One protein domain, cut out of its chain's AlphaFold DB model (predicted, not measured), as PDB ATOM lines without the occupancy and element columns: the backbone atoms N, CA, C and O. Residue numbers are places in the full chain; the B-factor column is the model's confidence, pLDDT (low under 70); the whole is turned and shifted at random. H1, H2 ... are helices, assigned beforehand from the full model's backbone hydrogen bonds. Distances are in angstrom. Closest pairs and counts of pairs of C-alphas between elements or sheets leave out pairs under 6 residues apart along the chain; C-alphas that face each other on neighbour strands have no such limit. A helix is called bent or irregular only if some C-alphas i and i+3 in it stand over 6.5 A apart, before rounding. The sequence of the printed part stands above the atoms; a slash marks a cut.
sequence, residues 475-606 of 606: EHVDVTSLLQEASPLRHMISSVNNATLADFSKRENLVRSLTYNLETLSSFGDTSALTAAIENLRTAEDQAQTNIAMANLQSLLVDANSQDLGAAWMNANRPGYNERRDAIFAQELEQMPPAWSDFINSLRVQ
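Overview. This is residues 475 to 606 of the 606 residues of an uncharacterized protein of Candidatus Melainabacteria bacterium (UniProt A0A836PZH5). A four-helix bundle, H2, H3, H4 and H5 running alternately up and down, makes one end of a rod, and a long arm built on the bent helix H6 leads away from it, with H1 crossing H6 where the arm begins. At the far tip the chain folds back as H7 near H6b, and residues 590 to 596 stick out there. The printed part has 132 residues with seven named helices, H1 to H7 in chain order, and no named strand; the class is all helix. It is loose, with a radius of gyration of the C-alphas of 19.2 A and spans of 65 by 28 by 19 A.

Arrangement. Start at H1, residues 479 to 486; a tight link leads to H2, residues 488 to 497, which is close but not clearly touching, with Gln 484 and Arg 490 having the closest C-alphas, 6.9 A apart. H2 and H3, residues 504 to 521, form a helical hairpin at a shallow tilt of 15 degrees, closest at the C-alphas of Pro 488 and Asn 517, 5.3 A. H3 and H4, residues 528 to 539, form the next hairpin, at 19 degrees, closest at C-alphas 511 and 538, 6.3 A. H4 and H5, residues 543 to 562, form a third, at 17 degrees, closest at C-alphas 537 and 549, 5.0 A. H5 touches H2 at a shallow tilt of 32 degrees, only just short of steep, closest at C-alphas 561 and 489, 6.0 A, while H2 and H4 are apart. H6, residues 564 to 588, was assigned as one helix by its hydrogen bonds but is bent: C-alphas 572 and 575 are 7.1 A apart, and its arms H6a and H6b stand at a steep tilt of 42 degrees. H6a only just touches H1, with 3 pairs of C-alphas within 8 A, the closest Met 570 and Leu 483 at 6.2 A. H6b touches H1 with residues 577 to 581 alone, closest at C-alphas 577 and 479, 6.6 A. H7, residues 594 to 602, touches no helix but is near H6b, the C-alphas of Asn 601 and Phe 585 being 7.4 A apart, and the two run opposite ways at a shallow tilt of 20 degrees. Every O i to N i+4 pair is within hydrogen-bond range in H1, H2, H4, H5, H6a, H6b and H7; in H3 it is 12 of 14.

Along the chain. Find C-alpha 479 at (14.548, 16.853, -14.182), where H1 begins. H3 runs 25.1 A from first to last C-alpha; it is irregular, with C-alphas 505 and 508 7.7 A apart, and has a kink of 29 degrees near residue 511. H5 runs 28.5 A, from C-alpha 543 at (-17.353, -3.676, -22.870). H6b, residues 575 to 588, runs 19.9 A, after H6a, residues 564 to 572. H7 ends at C-alpha 602, (28.463, 19.488, -10.381).

Size, cuts and confidence. The C-alphas farthest apart are those of Glu 541 and Pro 594, 64.8 A. The printed part has no cut, and no link is long. The mean pLDDT of the printed part is 93.5, and residue 606, the chain's last, is the one under 70.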
ATOM      1  N   GLU A 475      16.287  12.209 -10.434       88.38
ATOM      2  CA  GLU A 475      15.307  13.271 -10.703       88.38
ATOM      3  C   GLU A 475      15.809  14.670 -10.320       88.38
ATOM      4  O   GLU A 475      15.470  15.663 -10.975       88.38
ATOM      5  N   HIS A 476      16.636  14.759  -9.277       91.25
ATOM      6  CA  HIS A 476      17.314  15.992  -8.882       91.25
ATOM      7  C   HIS A 476      18.457  16.321  -9.839       91.25
ATOM      8  O   HIS A 476      18.674  17.483 -10.172       91.25
ATOM      9  N   VAL A 477      19.195  15.318 -10.304       90.50
ATOM     10  CA  VAL A 477      20.309  15.509 -11.237       90.50
ATOM     11  C   VAL A 477      19.809  15.924 -12.626       90.50
ATOM     12  O   VAL A 477      20.314  16.896 -13.205       90.50
ATOM     13  N   ASP A 478      18.791  15.234 -13.139       91.75
ATOM     14  CA  ASP A 478      18.121  15.491 -14.410       91.75
ATOM     15  C   ASP A 478      16.597  15.477 -14.234       91.75
ATOM     16  O   ASP A 478      15.941  14.437 -14.164       91.75
ATOM     17  N   VAL A 479      16.001  16.670 -14.303       90.88
ATOM     18  CA  VAL A 479      14.548  16.853 -14.182       90.88
ATOM     19  C   VAL A 479      13.749  16.182 -15.306       90.88
ATOM     20  O   VAL A 479      12.522  16.231 -15.296       90.88
ATOM     21  N   THR A 480      14.397  15.608 -16.325       91.19
ATOM     22  CA  THR A 480      13.721  14.936 -17.439       91.19
ATOM     23  C   THR A 480      12.867  13.765 -16.965       91.19
ATOM     24  O   THR A 480      11.725  13.666 -17.419       91.19
ATOM     25  N   SER A 481      13.365  12.927 -16.049       85.62
ATOM     26  CA  SER A 481      12.576  11.828 -15.475       85.62
ATOM     27  C   SER A 481      11.350  12.384 -14.751       85.62
ATOM     28  O   SER A 481      10.226  12.057 -15.126       85.62
ATOM     29  N   LEU A 482      11.538  13.355 -13.851       87.31
ATOM     30  CA  LEU A 482      10.449  14.001 -13.108       87.31
ATOM     31  C   LEU A 482       9.417  14.703 -14.008       87.31
ATOM     32  O   LEU A 482       8.211  14.661 -13.763       87.31
ATOM     33  N   LEU A 483       9.861  15.335 -15.096       90.38
ATOM     34  CA  LEU A 483       8.966  15.891 -16.111       90.38
ATOM     35  C   LEU A 483       8.141  14.776 -16.760       90.38
ATOM     36  O   LEU A 483       6.926  14.900 -16.891       90.38
ATOM     37  N   GLN A 484       8.767  13.672 -17.164       88.50
ATOM     38  CA  GLN A 484       8.040  12.551 -17.759       88.50
ATOM     39  C   GLN A 484       7.024  11.946 -16.782       88.50
ATOM     40  O   GLN A 484       5.910  11.634 -17.202       88.50
ATOM     41  N   GLU A 485       7.391  11.804 -15.506       87.81
ATOM     42  CA  GLU A 485       6.535  11.383 -14.384       87.81
ATOM     43  C   GLU A 485       5.287  12.274 -14.267       87.81
ATOM     44  O   GLU A 485       4.161  11.775 -14.311       87.81
ATOM     45  N   ALA A 486       5.484  13.596 -14.223       89.25
ATOM     46  CA  ALA A 486       4.428  14.596 -14.044       89.25
ATOM     47  C   ALA A 486       3.629  14.929 -15.322       89.25
ATOM     48  O   ALA A 486       2.719  15.765 -15.304       89.25
ATOM     49  N   SER A 487       3.964  14.309 -16.455       93.06
ATOM     50  CA  SER A 487       3.301  14.563 -17.733       93.06
ATOM     51  C   SER A 487       1.830  14.119 -17.700       93.06
ATOM     52  O   SER A 487       1.544  12.950 -17.408       93.06
ATOM     53  N   PRO A 488       0.871  14.973 -18.123       93.56
ATOM     54  CA  PRO A 488      -0.523  14.568 -18.297       93.56
ATOM     55  C   PRO A 488      -0.670  13.346 -19.213       93.56
ATOM     56  O   PRO A 488      -1.554  12.522 -19.001       93.56
ATOM     57  N   LEU A 489       0.224  13.176 -20.200       94.19
ATOM     58  CA  LEU A 489       0.226  12.000 -21.076       94.19
ATOM     59  C   LEU A 489       0.534  10.716 -20.298       94.19
ATOM     60  O   LEU A 489      -0.148   9.714 -20.509       94.19
ATOM     61  N   ARG A 490       1.488  10.736 -19.358       92.75
ATOM     62  CA  ARG A 490       1.810   9.569 -18.523       92.75
ATOM     63  C   ARG A 490       0.666   9.233 -17.566       92.75
ATOM     64  O   ARG A 490       0.297   8.063 -17.458       92.75
ATOM     65  N   HIS A 491       0.021  10.239 -16.969       91.06
ATOM     66  CA  HIS A 491      -1.192  10.034 -16.167       91.06
ATOM     67  C   HIS A 491      -2.347   9.436 -16.985       91.06
ATOM     68  O   HIS A 491      -3.036   8.524 -16.515       91.06
ATOM     69  N   MET A 492      -2.543   9.891 -18.226       94.56
ATOM     70  CA  MET A 492      -3.536   9.315 -19.138       94.56
ATOM     71  C   MET A 492      -3.194   7.864 -19.509       94.56
ATOM     72  O   MET A 492      -4.083   7.016 -19.470       94.56
ATOM     73  N   ILE A 493      -1.925   7.551 -19.806       94.19
ATOM     74  CA  ILE A 493      -1.462   6.178 -20.092       94.19
ATOM     75  C   ILE A 493      -1.727   5.263 -18.890       94.19
ATOM     76  O   ILE A 493      -2.309   4.192 -19.054       94.19
ATOM     77  N   SER A 494      -1.358   5.699 -17.683       91.62
ATOM     78  CA  SER A 494      -1.605   4.954 -16.442       91.62
ATOM     79  C   SER A 494      -3.103   4.713 -16.216       91.62
ATOM     80  O   SER A 494      -3.525   3.584 -15.966       91.62
ATOM     81  N   SER A 495      -3.933   5.741 -16.422       91.44
ATOM     82  CA  SER A 495      -5.392   5.638 -16.291       91.44
ATOM     83  C   SER A 495      -6.003   4.637 -17.276       91.44
ATOM     84  O   SER A 495      -6.924   3.909 -16.915       91.44
ATOM     85  N   VAL A 496      -5.492   4.585 -18.512       92.31
ATOM     86  CA  VAL A 496      -5.966   3.654 -19.550       92.31
ATOM     87  C   VAL A 496      -5.501   2.218 -19.284       92.31
ATOM     88  O   VAL A 496      -6.230   1.273 -19.576       92.31
ATOM     89  N   ASN A 497      -4.327   2.032 -18.681       91.12
ATOM     90  CA  ASN A 497      -3.800   0.707 -18.339       91.12
ATOM     91  C   ASN A 497      -4.384   0.129 -17.041       91.12
ATOM     92  O   ASN A 497      -4.205  -1.055 -16.754       91.12
ATOM     93  N   ASN A 498      -5.081   0.941 -16.247       90.00
ATOM     94  CA  ASN A 498      -5.660   0.506 -14.988       90.00
ATOM     95  C   ASN A 498      -6.900  -0.378 -15.228       90.00
ATOM     96  O   ASN A 498      -7.962   0.102 -15.632       90.00
ATOM     97  N   ALA A 499      -6.782  -1.674 -14.922       86.56
ATOM     98  CA  ALA A 499      -7.857  -2.654 -15.092       86.56
ATOM     99  C   ALA A 499      -9.144  -2.271 -14.340       86.56
ATOM    100  O   ALA A 499     -10.248  -2.501 -14.833       86.56
ATOM    101  N   THR A 500      -9.008  -1.623 -13.182       84.94
ATOM    102  CA  THR A 500     -10.125  -1.153 -12.359       84.94
ATOM    103  C   THR A 500     -10.874   0.008 -13.013       84.94
ATOM    104  O   THR A 500     -12.063   0.162 -12.742       84.94
ATOM    105  N   LEU A 501     -10.222   0.808 -13.866       81.62
ATOM    106  CA  LEU A 501     -10.840   1.900 -14.636       81.62
ATOM    107  C   LEU A 501     -11.311   1.467 -16.034       81.62
ATOM    108  O   LEU A 501     -12.137   2.157 -16.629       81.62
ATOM    109  N   ALA A 502     -10.836   0.324 -16.535       81.00
ATOM    110  CA  ALA A 502     -11.194  -0.225 -17.845       81.00
ATOM    111  C   ALA A 502     -12.602  -0.864 -17.908       81.00
ATOM    112  O   ALA A 502     -13.069  -1.245 -18.985       81.00
ATOM    113  N   ASP A 503     -13.296  -0.986 -16.774       87.06
ATOM    114  CA  ASP A 503     -14.678  -1.466 -16.706       87.06
ATOM    115  C   ASP A 503     -15.645  -0.462 -17.357       87.06
ATOM    116  O   ASP A 503     -15.655   0.729 -17.031       87.06
ATOM    117  N   PHE A 504     -16.511  -0.957 -18.246       83.44
ATOM    118  CA  PHE A 504     -17.562  -0.182 -18.907       83.44
ATOM    119  C   PHE A 504     -18.385   0.678 -17.936       83.44
ATOM    120  O   PHE A 504     -18.702   1.828 -18.234       83.44
ATOM    121  N   SER A 505     -18.714   0.150 -16.754       90.38
ATOM    122  CA  SER A 505     -19.491   0.851 -15.724       90.38
ATOM    123  C   SER A 505     -18.778   2.080 -15.147       90.38
ATOM    124  O   SER A 505     -19.436   2.989 -14.637       90.38
ATOM    125  N   LYS A 506     -17.445   2.146 -15.259       91.94
ATOM    126  CA  LYS A 506     -16.598   3.249 -14.777       91.94
ATOM    127  C   LYS A 506     -16.121   4.180 -15.890       91.94
ATOM    128  O   LYS A 506     -15.460   5.180 -15.607       91.94
ATOM    129  N   ARG A 507     -16.509   3.914 -17.138       94.12
ATOM    130  CA  ARG A 507     -16.110   4.676 -18.326       94.12
ATOM    131  C   ARG A 507     -16.297   6.186 -18.188       94.12
ATOM    132  O   ARG A 507     -15.394   6.929 -18.545       94.12
ATOM    133  N   GLU A 508     -17.429   6.662 -17.666       93.12
ATOM    134  CA  GLU A 508     -17.665   8.110 -17.517       93.12
ATOM    135  C   GLU A 508     -16.670   8.771 -16.546       93.12
ATOM    136  O   GLU A 508     -16.240   9.905 -16.760       93.12
ATOM    137  N   ASN A 509     -16.242   8.052 -15.500       90.19
ATOM    138  CA  ASN A 509     -15.211   8.539 -14.583       90.19
ATOM    139  C   ASN A 509     -13.855   8.628 -15.281       90.19
ATOM    140  O   ASN A 509     -13.170   9.645 -15.150       90.19
ATOM    141  N   LEU A 510     -13.503   7.601 -16.057       92.88
ATOM    142  CA  LEU A 510     -12.279   7.588 -16.846       92.88
ATOM    143  C   LEU A 510     -12.279   8.714 -17.893       92.88
ATOM    144  O   LEU A 510     -11.344   9.507 -17.924       92.88
ATOM    145  N   VAL A 511     -13.346   8.859 -18.685       95.69
ATOM    146  CA  VAL A 511     -13.496   9.926 -19.695       95.69
ATOM    147  C   VAL A 511     -13.333  11.309 -19.071       95.69
ATOM    148  O   VAL A 511     -12.626  12.149 -19.627       95.69
ATOM    149  N   ARG A 512     -13.936  11.552 -17.904       93.81
ATOM    150  CA  ARG A 512     -13.792  12.820 -17.180       93.81
ATOM    151  C   ARG A 512     -12.341  13.086 -16.766       93.81
ATOM    152  O   ARG A 512     -11.851  14.185 -17.010       93.81
ATOM    153  N   SER A 513     -11.651  12.089 -16.208       92.12
ATOM    154  CA  SER A 513     -10.226  12.199 -15.849       92.12
ATOM    155  C   SER A 513      -9.340  12.475 -17.073       92.12
ATOM    156  O   SER A 513      -8.497  13.375 -17.063       92.12
ATOM    157  N   LEU A 514      -9.570  11.755 -18.175       95.44
ATOM    158  CA  LEU A 514      -8.833  11.936 -19.427       95.44
ATOM    159  C   LEU A 514      -9.083  13.315 -20.048       95.44
ATOM    160  O   LEU A 514      -8.148  13.938 -20.544       95.44
ATOM    161  N   THR A 515     -10.324  13.807 -20.001       96.06
ATOM    162  CA  THR A 515     -10.688  15.126 -20.545       96.06
ATOM    163  C   THR A 515      -9.962  16.249 -19.808       96.06
ATOM    164  O   THR A 515      -9.411  17.131 -20.457       96.06
ATOM    165  N   TYR A 516      -9.879  16.177 -18.478       93.69
ATOM    166  CA  TYR A 516      -9.142  17.156 -17.670       93.69
ATOM    167  C   TYR A 516      -7.652  17.245 -18.060       93.69
ATOM    168  O   TYR A 516      -7.110  18.329 -18.277       93.69
ATOM    169  N   ASN A 517      -6.991  16.095 -18.230       93.88
ATOM    170  CA  ASN A 517      -5.598  16.050 -18.684       93.88
ATOM    171  C   ASN A 517      -5.442  16.572 -20.127       93.88
ATOM    172  O   ASN A 517      -4.484  17.278 -20.442       93.88
ATOM    173  N   LEU A 518      -6.408  16.273 -21.001       96.00
ATOM    174  CA  LEU A 518      -6.403  16.725 -22.390       96.00
ATOM    175  C   LEU A 518      -6.547  18.246 -22.523       96.00
ATOM    176  O   LEU A 518      -5.896  18.846 -23.377       96.00
ATOM    177  N   GLU A 519      -7.375  18.873 -21.686       94.56
ATOM    178  CA  GLU A 519      -7.524  20.332 -21.643       94.56
ATOM    179  C   GLU A 519      -6.178  21.009 -21.363       94.56
ATOM    180  O   GLU A 519      -5.807  21.945 -22.073       94.56
ATOM    181  N   THR A 520      -5.396  20.463 -20.426       93.12
ATOM    182  CA  THR A 520      -4.025  20.923 -20.150       93.12
ATOM    183  C   THR A 520      -3.137  20.798 -21.395       93.12
ATOM    184  O   THR A 520      -2.468  21.757 -21.789       93.12
ATOM    185  N   LEU A 521      -3.179  19.641 -22.068       95.75
ATOM    186  CA  LEU A 521      -2.358  19.353 -23.251       95.75
ATOM    187  C   LEU A 521      -2.698  20.210 -24.479       95.75
ATOM    188  O   LEU A 521      -1.821  20.472 -25.300       95.75
ATOM    189  N   SER A 522      -3.941  20.681 -24.600       95.69
ATOM    190  CA  SER A 522      -4.408  21.453 -25.763       95.69
ATOM    191  C   SER A 522      -3.652  22.770 -25.990       95.69
ATOM    192  O   SER A 522      -3.632  23.296 -27.102       95.69
ATOM    193  N   SER A 523      -2.986  23.286 -24.952       95.44
ATOM    194  CA  SER A 523      -2.136  24.477 -25.045       95.44
ATOM    195  C   SER A 523      -0.753  24.212 -25.663       95.44
ATOM    196  O   SER A 523      -0.073  25.162 -26.049       95.44
ATOM    197  N   PHE A 524      -0.351  22.942 -25.804       95.44
ATOM    198  CA  PHE A 524       0.990  22.540 -26.249       95.44
ATOM    199  C   PHE A 524       1.031  21.958 -27.670       95.44
ATOM    200  O   PHE A 524       2.114  21.808 -28.230       95.44
ATOM    201  N   GLY A 525      -0.113  21.646 -28.287       95.38
ATOM    202  CA  GLY A 525      -0.147  21.102 -29.645       95.38
ATOM    203  C   GLY A 525      -1.522  20.608 -30.093       95.38
ATOM    204  O   GLY A 525      -2.531  20.842 -29.434       95.38
ATOM    205  N   ASP A 526      -1.560  19.928 -31.241       96.06
ATOM    206  CA  ASP A 526      -2.796  19.353 -31.780       96.06
ATOM    207  C   ASP A 526      -3.211  18.100 -30.994       96.06
ATOM    208  O   ASP A 526      -2.590  17.042 -31.091       96.06
ATOM    209  N   THR A 527      -4.301  18.210 -30.236       97.31
ATOM    210  CA  THR A 527      -4.885  17.110 -29.461       97.31
ATOM    211  C   THR A 527      -6.065  16.431 -30.163       97.31
ATOM    212  O   THR A 527      -6.708  15.569 -29.565       97.31
ATOM    213  N   SER A 528      -6.376  16.775 -31.420       96.94
ATOM    214  CA  SER A 528      -7.620  16.360 -32.094       96.94
ATOM    215  C   SER A 528      -7.795  14.841 -32.172       96.94
ATOM    216  O   SER A 528      -8.903  14.333 -31.986       96.94
ATOM    217  N   ALA A 529      -6.710  14.099 -32.417       97.06
ATOM    218  CA  ALA A 529      -6.742  12.637 -32.470       97.06
ATOM    219  C   ALA A 529      -7.086  12.019 -31.103       97.06
ATOM    220  O   ALA A 529      -7.916  11.111 -31.026       97.06
ATOM    221  N   LEU A 530      -6.508  12.555 -30.023       97.44
ATOM    222  CA  LEU A 530      -6.807  12.139 -28.652       97.44
ATOM    223  C   LEU A 530      -8.243  12.514 -28.262       97.44
ATOM    224  O   LEU A 530      -8.955  11.682 -27.705       97.44
ATOM    225  N   THR A 531      -8.708  13.715 -28.625       97.94
ATOM    226  CA  THR A 531     -10.102  14.141 -28.417       97.94
ATOM    227  C   THR A 531     -11.081  13.182 -29.092       97.94
ATOM    228  O   THR A 531     -12.033  12.730 -28.460       97.94
ATOM    229  N   ALA A 532     -10.836  12.817 -30.354       97.94
ATOM    230  CA  ALA A 532     -11.683  11.871 -31.079       97.94
ATOM    231  C   ALA A 532     -11.654  10.461 -30.460       97.94
ATOM    232  O   ALA A 532     -12.682   9.790 -30.397       97.94
ATOM    233  N   ALA A 533     -10.496  10.007 -29.974       97.81
ATOM    234  CA  ALA A 533     -10.375   8.714 -29.307       97.81
ATOM    235  C   ALA A 533     -11.112   8.673 -27.956       97.81
ATOM    236  O   ALA A 533     -11.796   7.691 -27.671       97.81
ATOM    237  N   ILE A 534     -11.038   9.747 -27.161       97.56
ATOM    238  CA  ILE A 534     -11.797   9.890 -25.908       97.56
ATOM    239  C   ILE A 534     -13.304   9.946 -26.188       97.56
ATOM    240  O   ILE A 534     -14.087   9.353 -25.447       97.56
ATOM    241  N   GLU A 535     -13.725  10.586 -27.282       97.75
ATOM    242  CA  GLU A 535     -15.129  10.581 -27.699       97.75
ATOM    243  C   GLU A 535     -15.613   9.173 -28.057       97.75
ATOM    244  O   GLU A 535     -16.664   8.739 -27.586       97.75
ATOM    245  N   ASN A 536     -14.823   8.429 -28.836       97.62
ATOM    246  CA  ASN A 536     -15.140   7.042 -29.170       97.62
ATOM    247  C   ASN A 536     -15.275   6.190 -27.908       97.62
ATOM    248  O   ASN A 536     -16.223   5.412 -27.805       97.62
ATOM    249  N   LEU A 537     -14.368   6.379 -26.938       96.88
ATOM    250  CA  LEU A 537     -14.467   5.747 -25.628       96.88
ATOM    251  C   LEU A 537     -15.801   6.102 -24.975       96.88
ATOM    252  O   LEU A 537     -16.557   5.189 -24.678       96.88
ATOM    253  N   ARG A 538     -16.137   7.391 -24.837       96.94
ATOM    254  CA  ARG A 538     -17.400   7.873 -24.245       96.94
ATOM    255  C   ARG A 538     -18.646   7.260 -24.888       96.94
ATOM    256  O   ARG A 538     -19.588   6.914 -24.182       96.94
ATOM    257  N   THR A 539     -18.654   7.120 -26.212       97.44
ATOM    258  CA  THR A 539     -19.806   6.602 -26.970       97.44
ATOM    259  C   THR A 539     -19.879   5.079 -27.072       97.44
ATOM    260  O   THR A 539     -20.842   4.577 -27.645       97.44
ATOM    261  N   ALA A 540     -18.901   4.340 -26.536       96.94
ATOM    262  CA  ALA A 540     -18.929   2.881 -26.557       96.94
ATOM    263  C   ALA A 540     -20.225   2.344 -25.918       96.94
ATOM    264  O   ALA A 540     -20.659   2.812 -24.866       96.94
ATOM    265  N   GLU A 541     -20.855   1.353 -26.541       97.19
ATOM    266  CA  GLU A 541     -22.154   0.816 -26.108       97.19
ATOM    267  C   GLU A 541     -22.018  -0.395 -25.178       97.19
ATOM    268  O   GLU A 541     -22.942  -0.715 -24.431       97.19
ATOM    269  N   ASP A 542     -20.860  -1.055 -25.204       95.88
ATOM    270  CA  ASP A 542     -20.570  -2.238 -24.403       95.88
ATOM    271  C   ASP A 542     -19.073  -2.355 -24.048       95.88
ATOM    272  O   ASP A 542     -18.230  -1.532 -24.434       95.88
ATOM    273  N   GLN A 543     -18.730  -3.398 -23.284       96.06
ATOM    274  CA  GLN A 543     -17.353  -3.676 -22.870       96.06
ATOM    275  C   GLN A 543     -16.435  -3.992 -24.059       96.06
ATOM    276  O   GLN A 543     -15.261  -3.631 -24.036       96.06
ATOM    277  N   ALA A 544     -16.935  -4.652 -25.108       96.50
ATOM    278  CA  ALA A 544     -16.114  -4.999 -26.264       96.50
ATOM    279  C   ALA A 544     -15.703  -3.737 -27.037       96.50
ATOM    280  O   ALA A 544     -14.530  -3.576 -27.374       96.50
ATOM    281  N   GLN A 545     -16.641  -2.812 -27.253       97.00
ATOM    282  CA  GLN A 545     -16.370  -1.502 -27.844       97.00
ATOM    283  C   GLN A 545     -15.460  -0.652 -26.950       97.00
ATOM    284  O   GLN A 545     -14.553   0.000 -27.461       97.00
ATOM    285  N   THR A 546     -15.640  -0.711 -25.626       94.88
ATOM    286  CA  THR A 546     -14.757  -0.026 -24.664       94.88
ATOM    287  C   THR A 546     -13.328  -0.536 -24.770       94.88
ATOM    288  O   THR A 546     -12.413   0.265 -24.918       94.88
ATOM    289  N   ASN A 547     -13.125  -1.855 -24.810       94.50
ATOM    290  CA  ASN A 547     -11.796  -2.448 -24.970       94.50
ATOM    291  C   ASN A 547     -11.119  -2.006 -26.279       94.50
ATOM    292  O   ASN A 547      -9.927  -1.707 -26.286       94.50
ATOM    293  N   ILE A 548     -11.873  -1.924 -27.383       96.38
ATOM    294  CA  ILE A 548     -11.358  -1.435 -28.673       96.38
ATOM    295  C   ILE A 548     -10.977   0.050 -28.585       96.38
ATOM    296  O   ILE A 548      -9.895   0.432 -29.031       96.38
ATOM    297  N   ALA A 549     -11.846   0.886 -28.009       96.00
ATOM    298  CA  ALA A 549     -11.591   2.316 -27.856       96.00
ATOM    299  C   ALA A 549     -10.376   2.587 -26.953       96.00
ATOM    300  O   ALA A 549      -9.544   3.428 -27.290       96.00
ATOM    301  N   MET A 550     -10.237   1.827 -25.864       95.62
ATOM    302  CA  MET A 550      -9.101   1.881 -24.941       95.62
ATOM    303  C   MET A 550      -7.792   1.503 -25.628       95.62
ATOM    304  O   MET A 550      -6.828   2.255 -25.534       95.62
ATOM    305  N   ALA A 551      -7.764   0.402 -26.387       95.88
ATOM    306  CA  ALA A 551      -6.568  -0.010 -27.125       95.88
ATOM    307  C   ALA A 551      -6.131   1.047 -28.158       95.88
ATOM    308  O   ALA A 551      -4.944   1.347 -28.286       95.88
ATOM    309  N   ASN A 552      -7.088   1.651 -28.872       97.00
ATOM    310  CA  ASN A 552      -6.798   2.737 -29.808       97.00
ATOM    311  C   ASN A 552      -6.269   3.991 -29.090       97.00
ATOM    312  O   ASN A 552      -5.284   4.582 -29.527       97.00
ATOM    313  N   LEU A 553      -6.900   4.385 -27.981       96.94
ATOM    314  CA  LEU A 553      -6.457   5.522 -27.176       96.94
ATOM    315  C   LEU A 553      -5.052   5.291 -26.603       96.94
ATOM    316  O   LEU A 553      -4.222   6.190 -26.673       96.94
ATOM    317  N   GLN A 554      -4.762   4.091 -26.097       96.38
ATOM    318  CA  GLN A 554      -3.449   3.722 -25.572       96.38
ATOM    319  C   GLN A 554      -2.351   3.898 -26.627       96.38
ATOM    320  O   GLN A 554      -1.330   4.518 -26.342       96.38
ATOM    321  N   SER A 555      -2.577   3.412 -27.854       96.56
ATOM    322  CA  SER A 555      -1.628   3.593 -28.961       96.56
ATOM    323  C   SER A 555      -1.367   5.074 -29.239       96.56
ATOM    324  O   SER A 555      -0.216   5.488 -29.326       96.56
ATOM    325  N   LEU A 556      -2.428   5.885 -29.322       96.50
ATOM    326  CA  LEU A 556      -2.303   7.321 -29.580       96.50
ATOM    327  C   LEU A 556      -1.600   8.069 -28.445       96.50
ATOM    328  O   LEU A 556      -0.885   9.028 -28.709       96.50
ATOM    329  N   LEU A 557      -1.796   7.653 -27.193       95.81
ATOM    330  CA  LEU A 557      -1.118   8.251 -26.046       95.81
ATOM    331  C   LEU A 557       0.382   7.944 -26.044       95.81
ATOM    332  O   LEU A 557       1.177   8.844 -25.788       95.81
ATOM    333  N   VAL A 558       0.773   6.706 -26.365       93.94
ATOM    334  CA  VAL A 558       2.190   6.324 -26.511       93.94
ATOM    335  C   VAL A 558       2.846   7.103 -27.655       93.94
ATOM    336  O   VAL A 558       3.945   7.641 -27.490       93.94
ATOM    337  N   ASP A 559       2.152   7.236 -28.787       94.94
ATOM    338  CA  ASP A 559       2.622   8.037 -29.919       94.94
ATOM    339  C   ASP A 559       2.757   9.516 -29.528       94.94
ATOM    340  O   ASP A 559       3.810  10.114 -29.727       94.94
ATOM    341  N   ALA A 560       1.740  10.109 -28.899       93.75
ATOM    342  CA  ALA A 560       1.773  11.504 -28.464       93.75
ATOM    343  C   ALA A 560       2.888  11.782 -27.442       93.75
ATOM    344  O   ALA A 560       3.523  12.836 -27.502       93.75
ATOM    345  N   ASN A 561       3.147  10.837 -26.531       92.06
ATOM    346  CA  ASN A 561       4.196  10.947 -25.515       92.06
ATOM    347  C   ASN A 561       5.608  10.892 -26.114       92.06
ATOM    348  O   ASN A 561       6.515  11.536 -25.599       92.06
ATOM    349  N   SER A 562       5.788  10.156 -27.212       90.25
ATOM    350  CA  SER A 562       7.078  10.017 -27.906       90.25
ATOM    351  C   SER A 562       7.306  11.040 -29.031       90.25
ATOM    352  O   SER A 562       8.381  11.052 -29.630       90.25
ATOM    353  N   GLN A 563       6.320  11.893 -29.327       93.38
ATOM    354  CA  GLN A 563       6.344  12.855 -30.438       93.38
ATOM    355  C   GLN A 563       6.276  14.321 -29.960       93.38
ATOM    356  O   GLN A 563       6.531  14.643 -28.797       93.38
ATOM    357  N   ASP A 564       5.935  15.221 -30.888       92.75
ATOM    358  CA  ASP A 564       5.926  16.676 -30.726       92.75
ATOM    359  C   ASP A 564       5.107  17.154 -29.524       92.75
ATOM    360  O   ASP A 564       5.515  18.109 -28.873       92.75
ATOM    361  N   LEU A 565       3.980  16.505 -29.196       93.56
ATOM    362  CA  LEU A 565       3.132  16.936 -28.079       93.56
ATOM    363  C   LEU A 565       3.821  16.719 -26.722       93.56
ATOM    364  O   LEU A 565       3.875  17.645 -25.912       93.56
ATOM    365  N   GLY A 566       4.387  15.529 -26.490       93.44
ATOM    366  CA  GLY A 566       5.176  15.238 -25.290       93.44
ATOM    367  C   GLY A 566       6.419  16.126 -25.194       93.44
ATOM    368  O   GLY A 566       6.678  16.724 -24.150       93.44
ATOM    369  N   ALA A 567       7.140  16.300 -26.306       95.12
ATOM    370  CA  ALA A 567       8.305  17.181 -26.363       95.12
ATOM    371  C   ALA A 567       7.952  18.655 -26.086       95.12
ATOM    372  O   ALA A 567       8.666  19.330 -25.344       95.12
ATOM    373  N   ALA A 568       6.846  19.159 -26.644       95.44
ATOM    374  CA  ALA A 568       6.375  20.522 -26.418       95.44
ATOM    375  C   ALA A 568       5.999  20.755 -24.951       95.44
ATOM    376  O   ALA A 568       6.403  21.769 -24.378       95.44
ATOM    377  N   TRP A 569       5.292  19.806 -24.329       95.38
ATOM    378  CA  TRP A 569       4.963  19.877 -22.907       95.38
ATOM    379  C   TRP A 569       6.229  19.875 -22.034       95.38
ATOM    380  O   TRP A 569       6.371  20.747 -21.175       95.38
ATOM    381  N   MET A 570       7.185  18.970 -22.289       94.81
ATOM    382  CA  MET A 570       8.441  18.912 -21.524       94.81
ATOM    383  C   MET A 570       9.228  20.218 -21.646       94.81
ATOM    384  O   MET A 570       9.640  20.786 -20.641       94.81
ATOM    385  N   ASN A 571       9.401  20.736 -22.865       95.75
ATOM    386  CA  ASN A 571      10.152  21.970 -23.102       95.75
ATOM    387  C   ASN A 571       9.506  23.191 -22.441       95.75
ATOM    388  O   ASN A 571      10.216  24.067 -21.952       95.75
ATOM    389  N   ALA A 572       8.175  23.255 -22.419       95.94
ATOM    390  CA  ALA A 572       7.461  24.369 -21.812       95.94
ATOM    391  C   ALA A 572       7.520  24.356 -20.276       95.94
ATOM    392  O   ALA A 572       7.547  25.425 -19.670       95.94
ATOM    393  N   ASN A 573       7.564  23.176 -19.648       94.31
ATOM    394  CA  ASN A 573       7.574  23.045 -18.186       94.31
ATOM    395  C   ASN A 573       8.986  22.946 -17.588       94.31
ATOM    396  O   ASN A 573       9.172  23.292 -16.422       94.31
ATOM    397  N   ARG A 574       9.994  22.535 -18.371       95.25
ATOM    398  CA  ARG A 574      11.383  22.370 -17.911       95.25
ATOM    399  C   ARG A 574      11.942  23.575 -17.142       95.25
ATOM    400  O   ARG A 574      12.519  23.330 -16.087       95.25
ATOM    401  N   PRO A 575      11.752  24.843 -17.564       95.44
ATOM    402  CA  PRO A 575      12.261  25.983 -16.802       95.44
ATOM    403  C   PRO A 575      11.735  26.048 -15.362       95.44
ATOM    404  O   PRO A 575      12.521  26.277 -14.454       95.44
ATOM    405  N   GLY A 576      10.442  25.782 -15.138       93.50
ATOM    406  CA  GLY A 576       9.855  25.812 -13.794       93.50
ATOM    407  C   GLY A 576      10.297  24.640 -12.912       93.50
ATOM    408  O   GLY A 576      10.421  24.784 -11.700       93.50
ATOM    409  N   TYR A 577      10.572  23.473 -13.503       92.75
ATOM    410  CA  TYR A 577      11.177  22.356 -12.770       92.75
ATOM    411  C   TYR A 577      12.648  22.616 -12.433       92.75
ATOM    412  O   TYR A 577      13.049  22.345 -11.307       92.75
ATOM    413  N   ASN A 578      13.417  23.199 -13.357       93.19
ATOM    414  CA  ASN A 578      14.788  23.629 -13.085       93.19
ATOM    415  C   ASN A 578      14.834  24.684 -11.975       93.19
ATOM    416  O   ASN A 578      15.636  24.547 -11.067       93.19
ATOM    417  N   GLU A 579      13.947  25.684 -11.997       93.94
ATOM    418  CA  GLU A 579      13.869  26.707 -10.943       93.94
ATOM    419  C   GLU A 579      13.587  26.087  -9.565       93.94
ATOM    420  O   GLU A 579      14.253  26.426  -8.592       93.94
ATOM    421  N   ARG A 580      12.657  25.125  -9.483       91.88
ATOM    422  CA  ARG A 580      12.374  24.403  -8.230       91.88
ATOM    423  C   ARG A 580      13.542  23.539  -7.766       91.88
ATOM    424  O   ARG A 580      13.869  23.578  -6.586       91.88
ATOM    425  N   ARG A 581      14.183  22.797  -8.675       93.75
ATOM    426  CA  ARG A 581      15.407  22.043  -8.374       93.75
ATOM    427  C   ARG A 581      16.482  22.976  -7.829       93.75
ATOM    428  O   ARG A 581      17.070  22.696  -6.796       93.75
ATOM    429  N   ASP A 582      16.745  24.076  -8.525       93.94
ATOM    430  CA  ASP A 582      17.812  25.002  -8.164       93.94
ATOM    431  C   ASP A 582      17.528  25.675  -6.810       93.94
ATOM    432  O   ASP A 582      18.466  25.912  -6.056       93.94
ATOM    433  N   ALA A 583      16.256  25.908  -6.462       92.44
ATOM    434  CA  ALA A 583      15.856  26.358  -5.129       92.44
ATOM    435  C   ALA A 583      16.123  25.305  -4.039       92.44
ATOM    436  O   ALA A 583      16.641  25.665  -2.987       92.44
ATOM    437  N   ILE A 584      15.834  24.021  -4.299       91.81
ATOM    438  CA  ILE A 584      16.167  22.922  -3.374       91.81
ATOM    439  C   ILE A 584      17.682  22.860  -3.165       91.81
ATOM    440  O   ILE A 584      18.133  22.902  -2.032       91.81
ATOM    441  N   PHE A 585      18.479  22.857  -4.237       95.06
ATOM    442  CA  PHE A 585      19.943  22.846  -4.117       95.06
ATOM    443  C   PHE A 585      20.467  24.069  -3.363       95.06
ATOM    444  O   PHE A 585      21.362  23.934  -2.541       95.06
ATOM    445  N   ALA A 586      19.937  25.263  -3.639       94.19
ATOM    446  CA  ALA A 586      20.359  26.470  -2.937       94.19
ATOM    447  C   ALA A 586      20.091  26.375  -1.429       94.19
ATOM    448  O   ALA A 586      20.924  26.813  -0.650       94.19
ATOM    449  N   GLN A 587      18.956  25.793  -1.045       91.94
ATOM    450  CA  GLN A 587      18.564  25.607   0.348       91.94
ATOM    451  C   GLN A 587      19.381  24.508   1.043       91.94
ATOM    452  O   GLN A 587      19.967  24.744   2.093       91.94
ATOM    453  N   GLU A 588      19.462  23.322   0.443       93.62
ATOM    454  CA  GLU A 588      20.142  22.156   1.020       93.62
ATOM    455  C   GLU A 588      21.668  22.336   1.082       93.62
ATOM    456  O   GLU A 588      22.334  21.728   1.910       93.62
ATOM    457  N   LEU A 589      22.246  23.192   0.234       95.31
ATOM    458  CA  LEU A 589      23.690  23.448   0.205       95.31
ATOM    459  C   LEU A 589      24.099  24.756   0.890       95.31
ATOM    460  O   LEU A 589      25.290  25.052   0.940       95.31
ATOM    461  N   GLU A 590      23.152  25.546   1.413       92.62
ATOM    462  CA  GLU A 590      23.446  26.858   2.013       92.62
ATOM    463  C   GLU A 590      24.452  26.756   3.162       92.62
ATOM    464  O   GLU A 590      25.356  27.586   3.268       92.62
ATOM    465  N   GLN A 591      24.297  25.725   3.990       91.25
ATOM    466  CA  GLN A 591      25.142  25.486   5.154       91.25
ATOM    467  C   GLN A 591      26.110  24.324   4.962       91.25
ATOM    468  O   GLN A 591      26.752  23.953   5.918       91.25
ATOM    469  N   MET A 592      26.237  23.728   3.775       95.38
ATOM    470  CA  MET A 592      27.131  22.576   3.605       95.38
ATOM    471  C   MET A 592      28.578  23.007   3.323       95.38
ATOM    472  O   MET A 592      28.790  24.059   2.701       95.38
ATOM    473  N   PRO A 593      29.586  22.178   3.677       96.75
ATOM    474  CA  PRO A 593      30.982  22.494   3.410       96.75
ATOM    475  C   PRO A 593      31.231  22.827   1.930       96.75
ATOM    476  O   PRO A 593      30.654  22.175   1.054       96.75
ATOM    477  N   PRO A 594      32.077  23.823   1.602       97.69
ATOM    478  CA  PRO A 594      32.184  24.335   0.235       97.69
ATOM    479  C   PRO A 594      32.511  23.278  -0.824       97.69
ATOM    480  O   PRO A 594      31.874  23.263  -1.876       97.69
ATOM    481  N   ALA A 595      33.459  22.377  -0.557       98.19
ATOM    482  CA  ALA A 595      33.836  21.350  -1.525       98.19
ATOM    483  C   ALA A 595      32.740  20.293  -1.706       98.19
ATOM    484  O   ALA A 595      32.505  19.828  -2.823       98.19
ATOM    485  N   TRP A 596      32.008  19.968  -0.638       98.06
ATOM    486  CA  TRP A 596      30.821  19.122  -0.727       98.06
ATOM    487  C   TRP A 596      29.730  19.781  -1.578       98.06
ATOM    488  O   TRP A 596      29.176  19.172  -2.495       98.06
ATOM    489  N   SER A 597      29.460  21.062  -1.334       97.44
ATOM    490  CA  SER A 597      28.509  21.854  -2.113       97.44
ATOM    491  C   SER A 597      28.888  21.928  -3.594       97.44
ATOM    492  O   SER A 597      28.018  21.812  -4.461       97.44
ATOM    493  N   ASP A 598      30.173  22.081  -3.911       97.50
ATOM    494  CA  ASP A 598      30.681  22.075  -5.286       97.50
ATOM    495  C   ASP A 598      30.517  20.697  -5.954       97.50
ATOM    496  O   ASP A 598      30.048  20.614  -7.100       97.50
ATOM    497  N   PHE A 599      30.812  19.612  -5.230       97.69
ATOM    498  CA  PHE A 599      30.570  18.237  -5.673       97.69
ATOM    499  C   PHE A 599      29.090  18.001  -6.010       97.69
ATOM    500  O   PHE A 599      28.748  17.634  -7.135       97.69
ATOM    501  N   ILE A 600      28.177  18.283  -5.081       97.44
ATOM    502  CA  ILE A 600      26.745  18.059  -5.312       97.44
ATOM    503  C   ILE A 600      26.236  18.918  -6.478       97.44
ATOM    504  O   ILE A 600      25.510  18.440  -7.353       97.44
ATOM    505  N   ASN A 601      26.663  20.181  -6.568       96.00
ATOM    506  CA  ASN A 601      26.252  21.072  -7.653       96.00
ATOM    507  C   ASN A 601      26.713  20.614  -9.041       96.00
ATOM    508  O   ASN A 601      26.016  20.888 -10.027       96.00
ATOM    509  N   SER A 602      27.872  19.964  -9.128       95.88
ATOM    510  CA  SER A 602      28.463  19.488 -10.381       95.88
ATOM    511  C   SER A 602      27.866  18.163 -10.866       95.88
ATOM    512  O   SER A 602      27.948  17.853 -12.061       95.88
ATOM    513  N   LEU A 603      27.131  17.449 -10.006       94.94
ATOM    514  CA  LEU A 603      26.296  16.319 -10.416       94.94
ATOM    515  C   LEU A 603      25.113  16.728 -11.293       94.94
ATOM    516  O   LEU A 603      24.583  15.863 -11.984       94.94
ATOM    517  N   ARG A 604      24.698  18.000 -11.342       92.44
ATOM    518  CA  ARG A 604      23.543  18.437 -12.150       92.44
ATOM    519  C   ARG A 604      23.804  18.341 -13.654       92.44
ATOM    520  O   ARG A 604      24.890  18.657 -14.149       92.44
ATOM    521  N   VAL A 605      22.789  17.938 -14.415       81.38
ATOM    522  CA  VAL A 605      22.771  18.110 -15.874       81.38
ATOM    523  C   VAL A 605      22.202  19.499 -16.181       81.38
ATOM    524  O   VAL A 605      21.162  19.889 -15.634       81.38
ATOM    525  N   GLN A 606      22.925  20.266 -17.004       62.91
ATOM    526  CA  GLN A 606      22.519  21.609 -17.434       62.91
ATOM    527  C   GLN A 606      21.455  21.575 -18.529       62.91
ATOM    528  O   GLN A 606      21.610  20.771 -19.478       62.91
TER     529      GLN A 606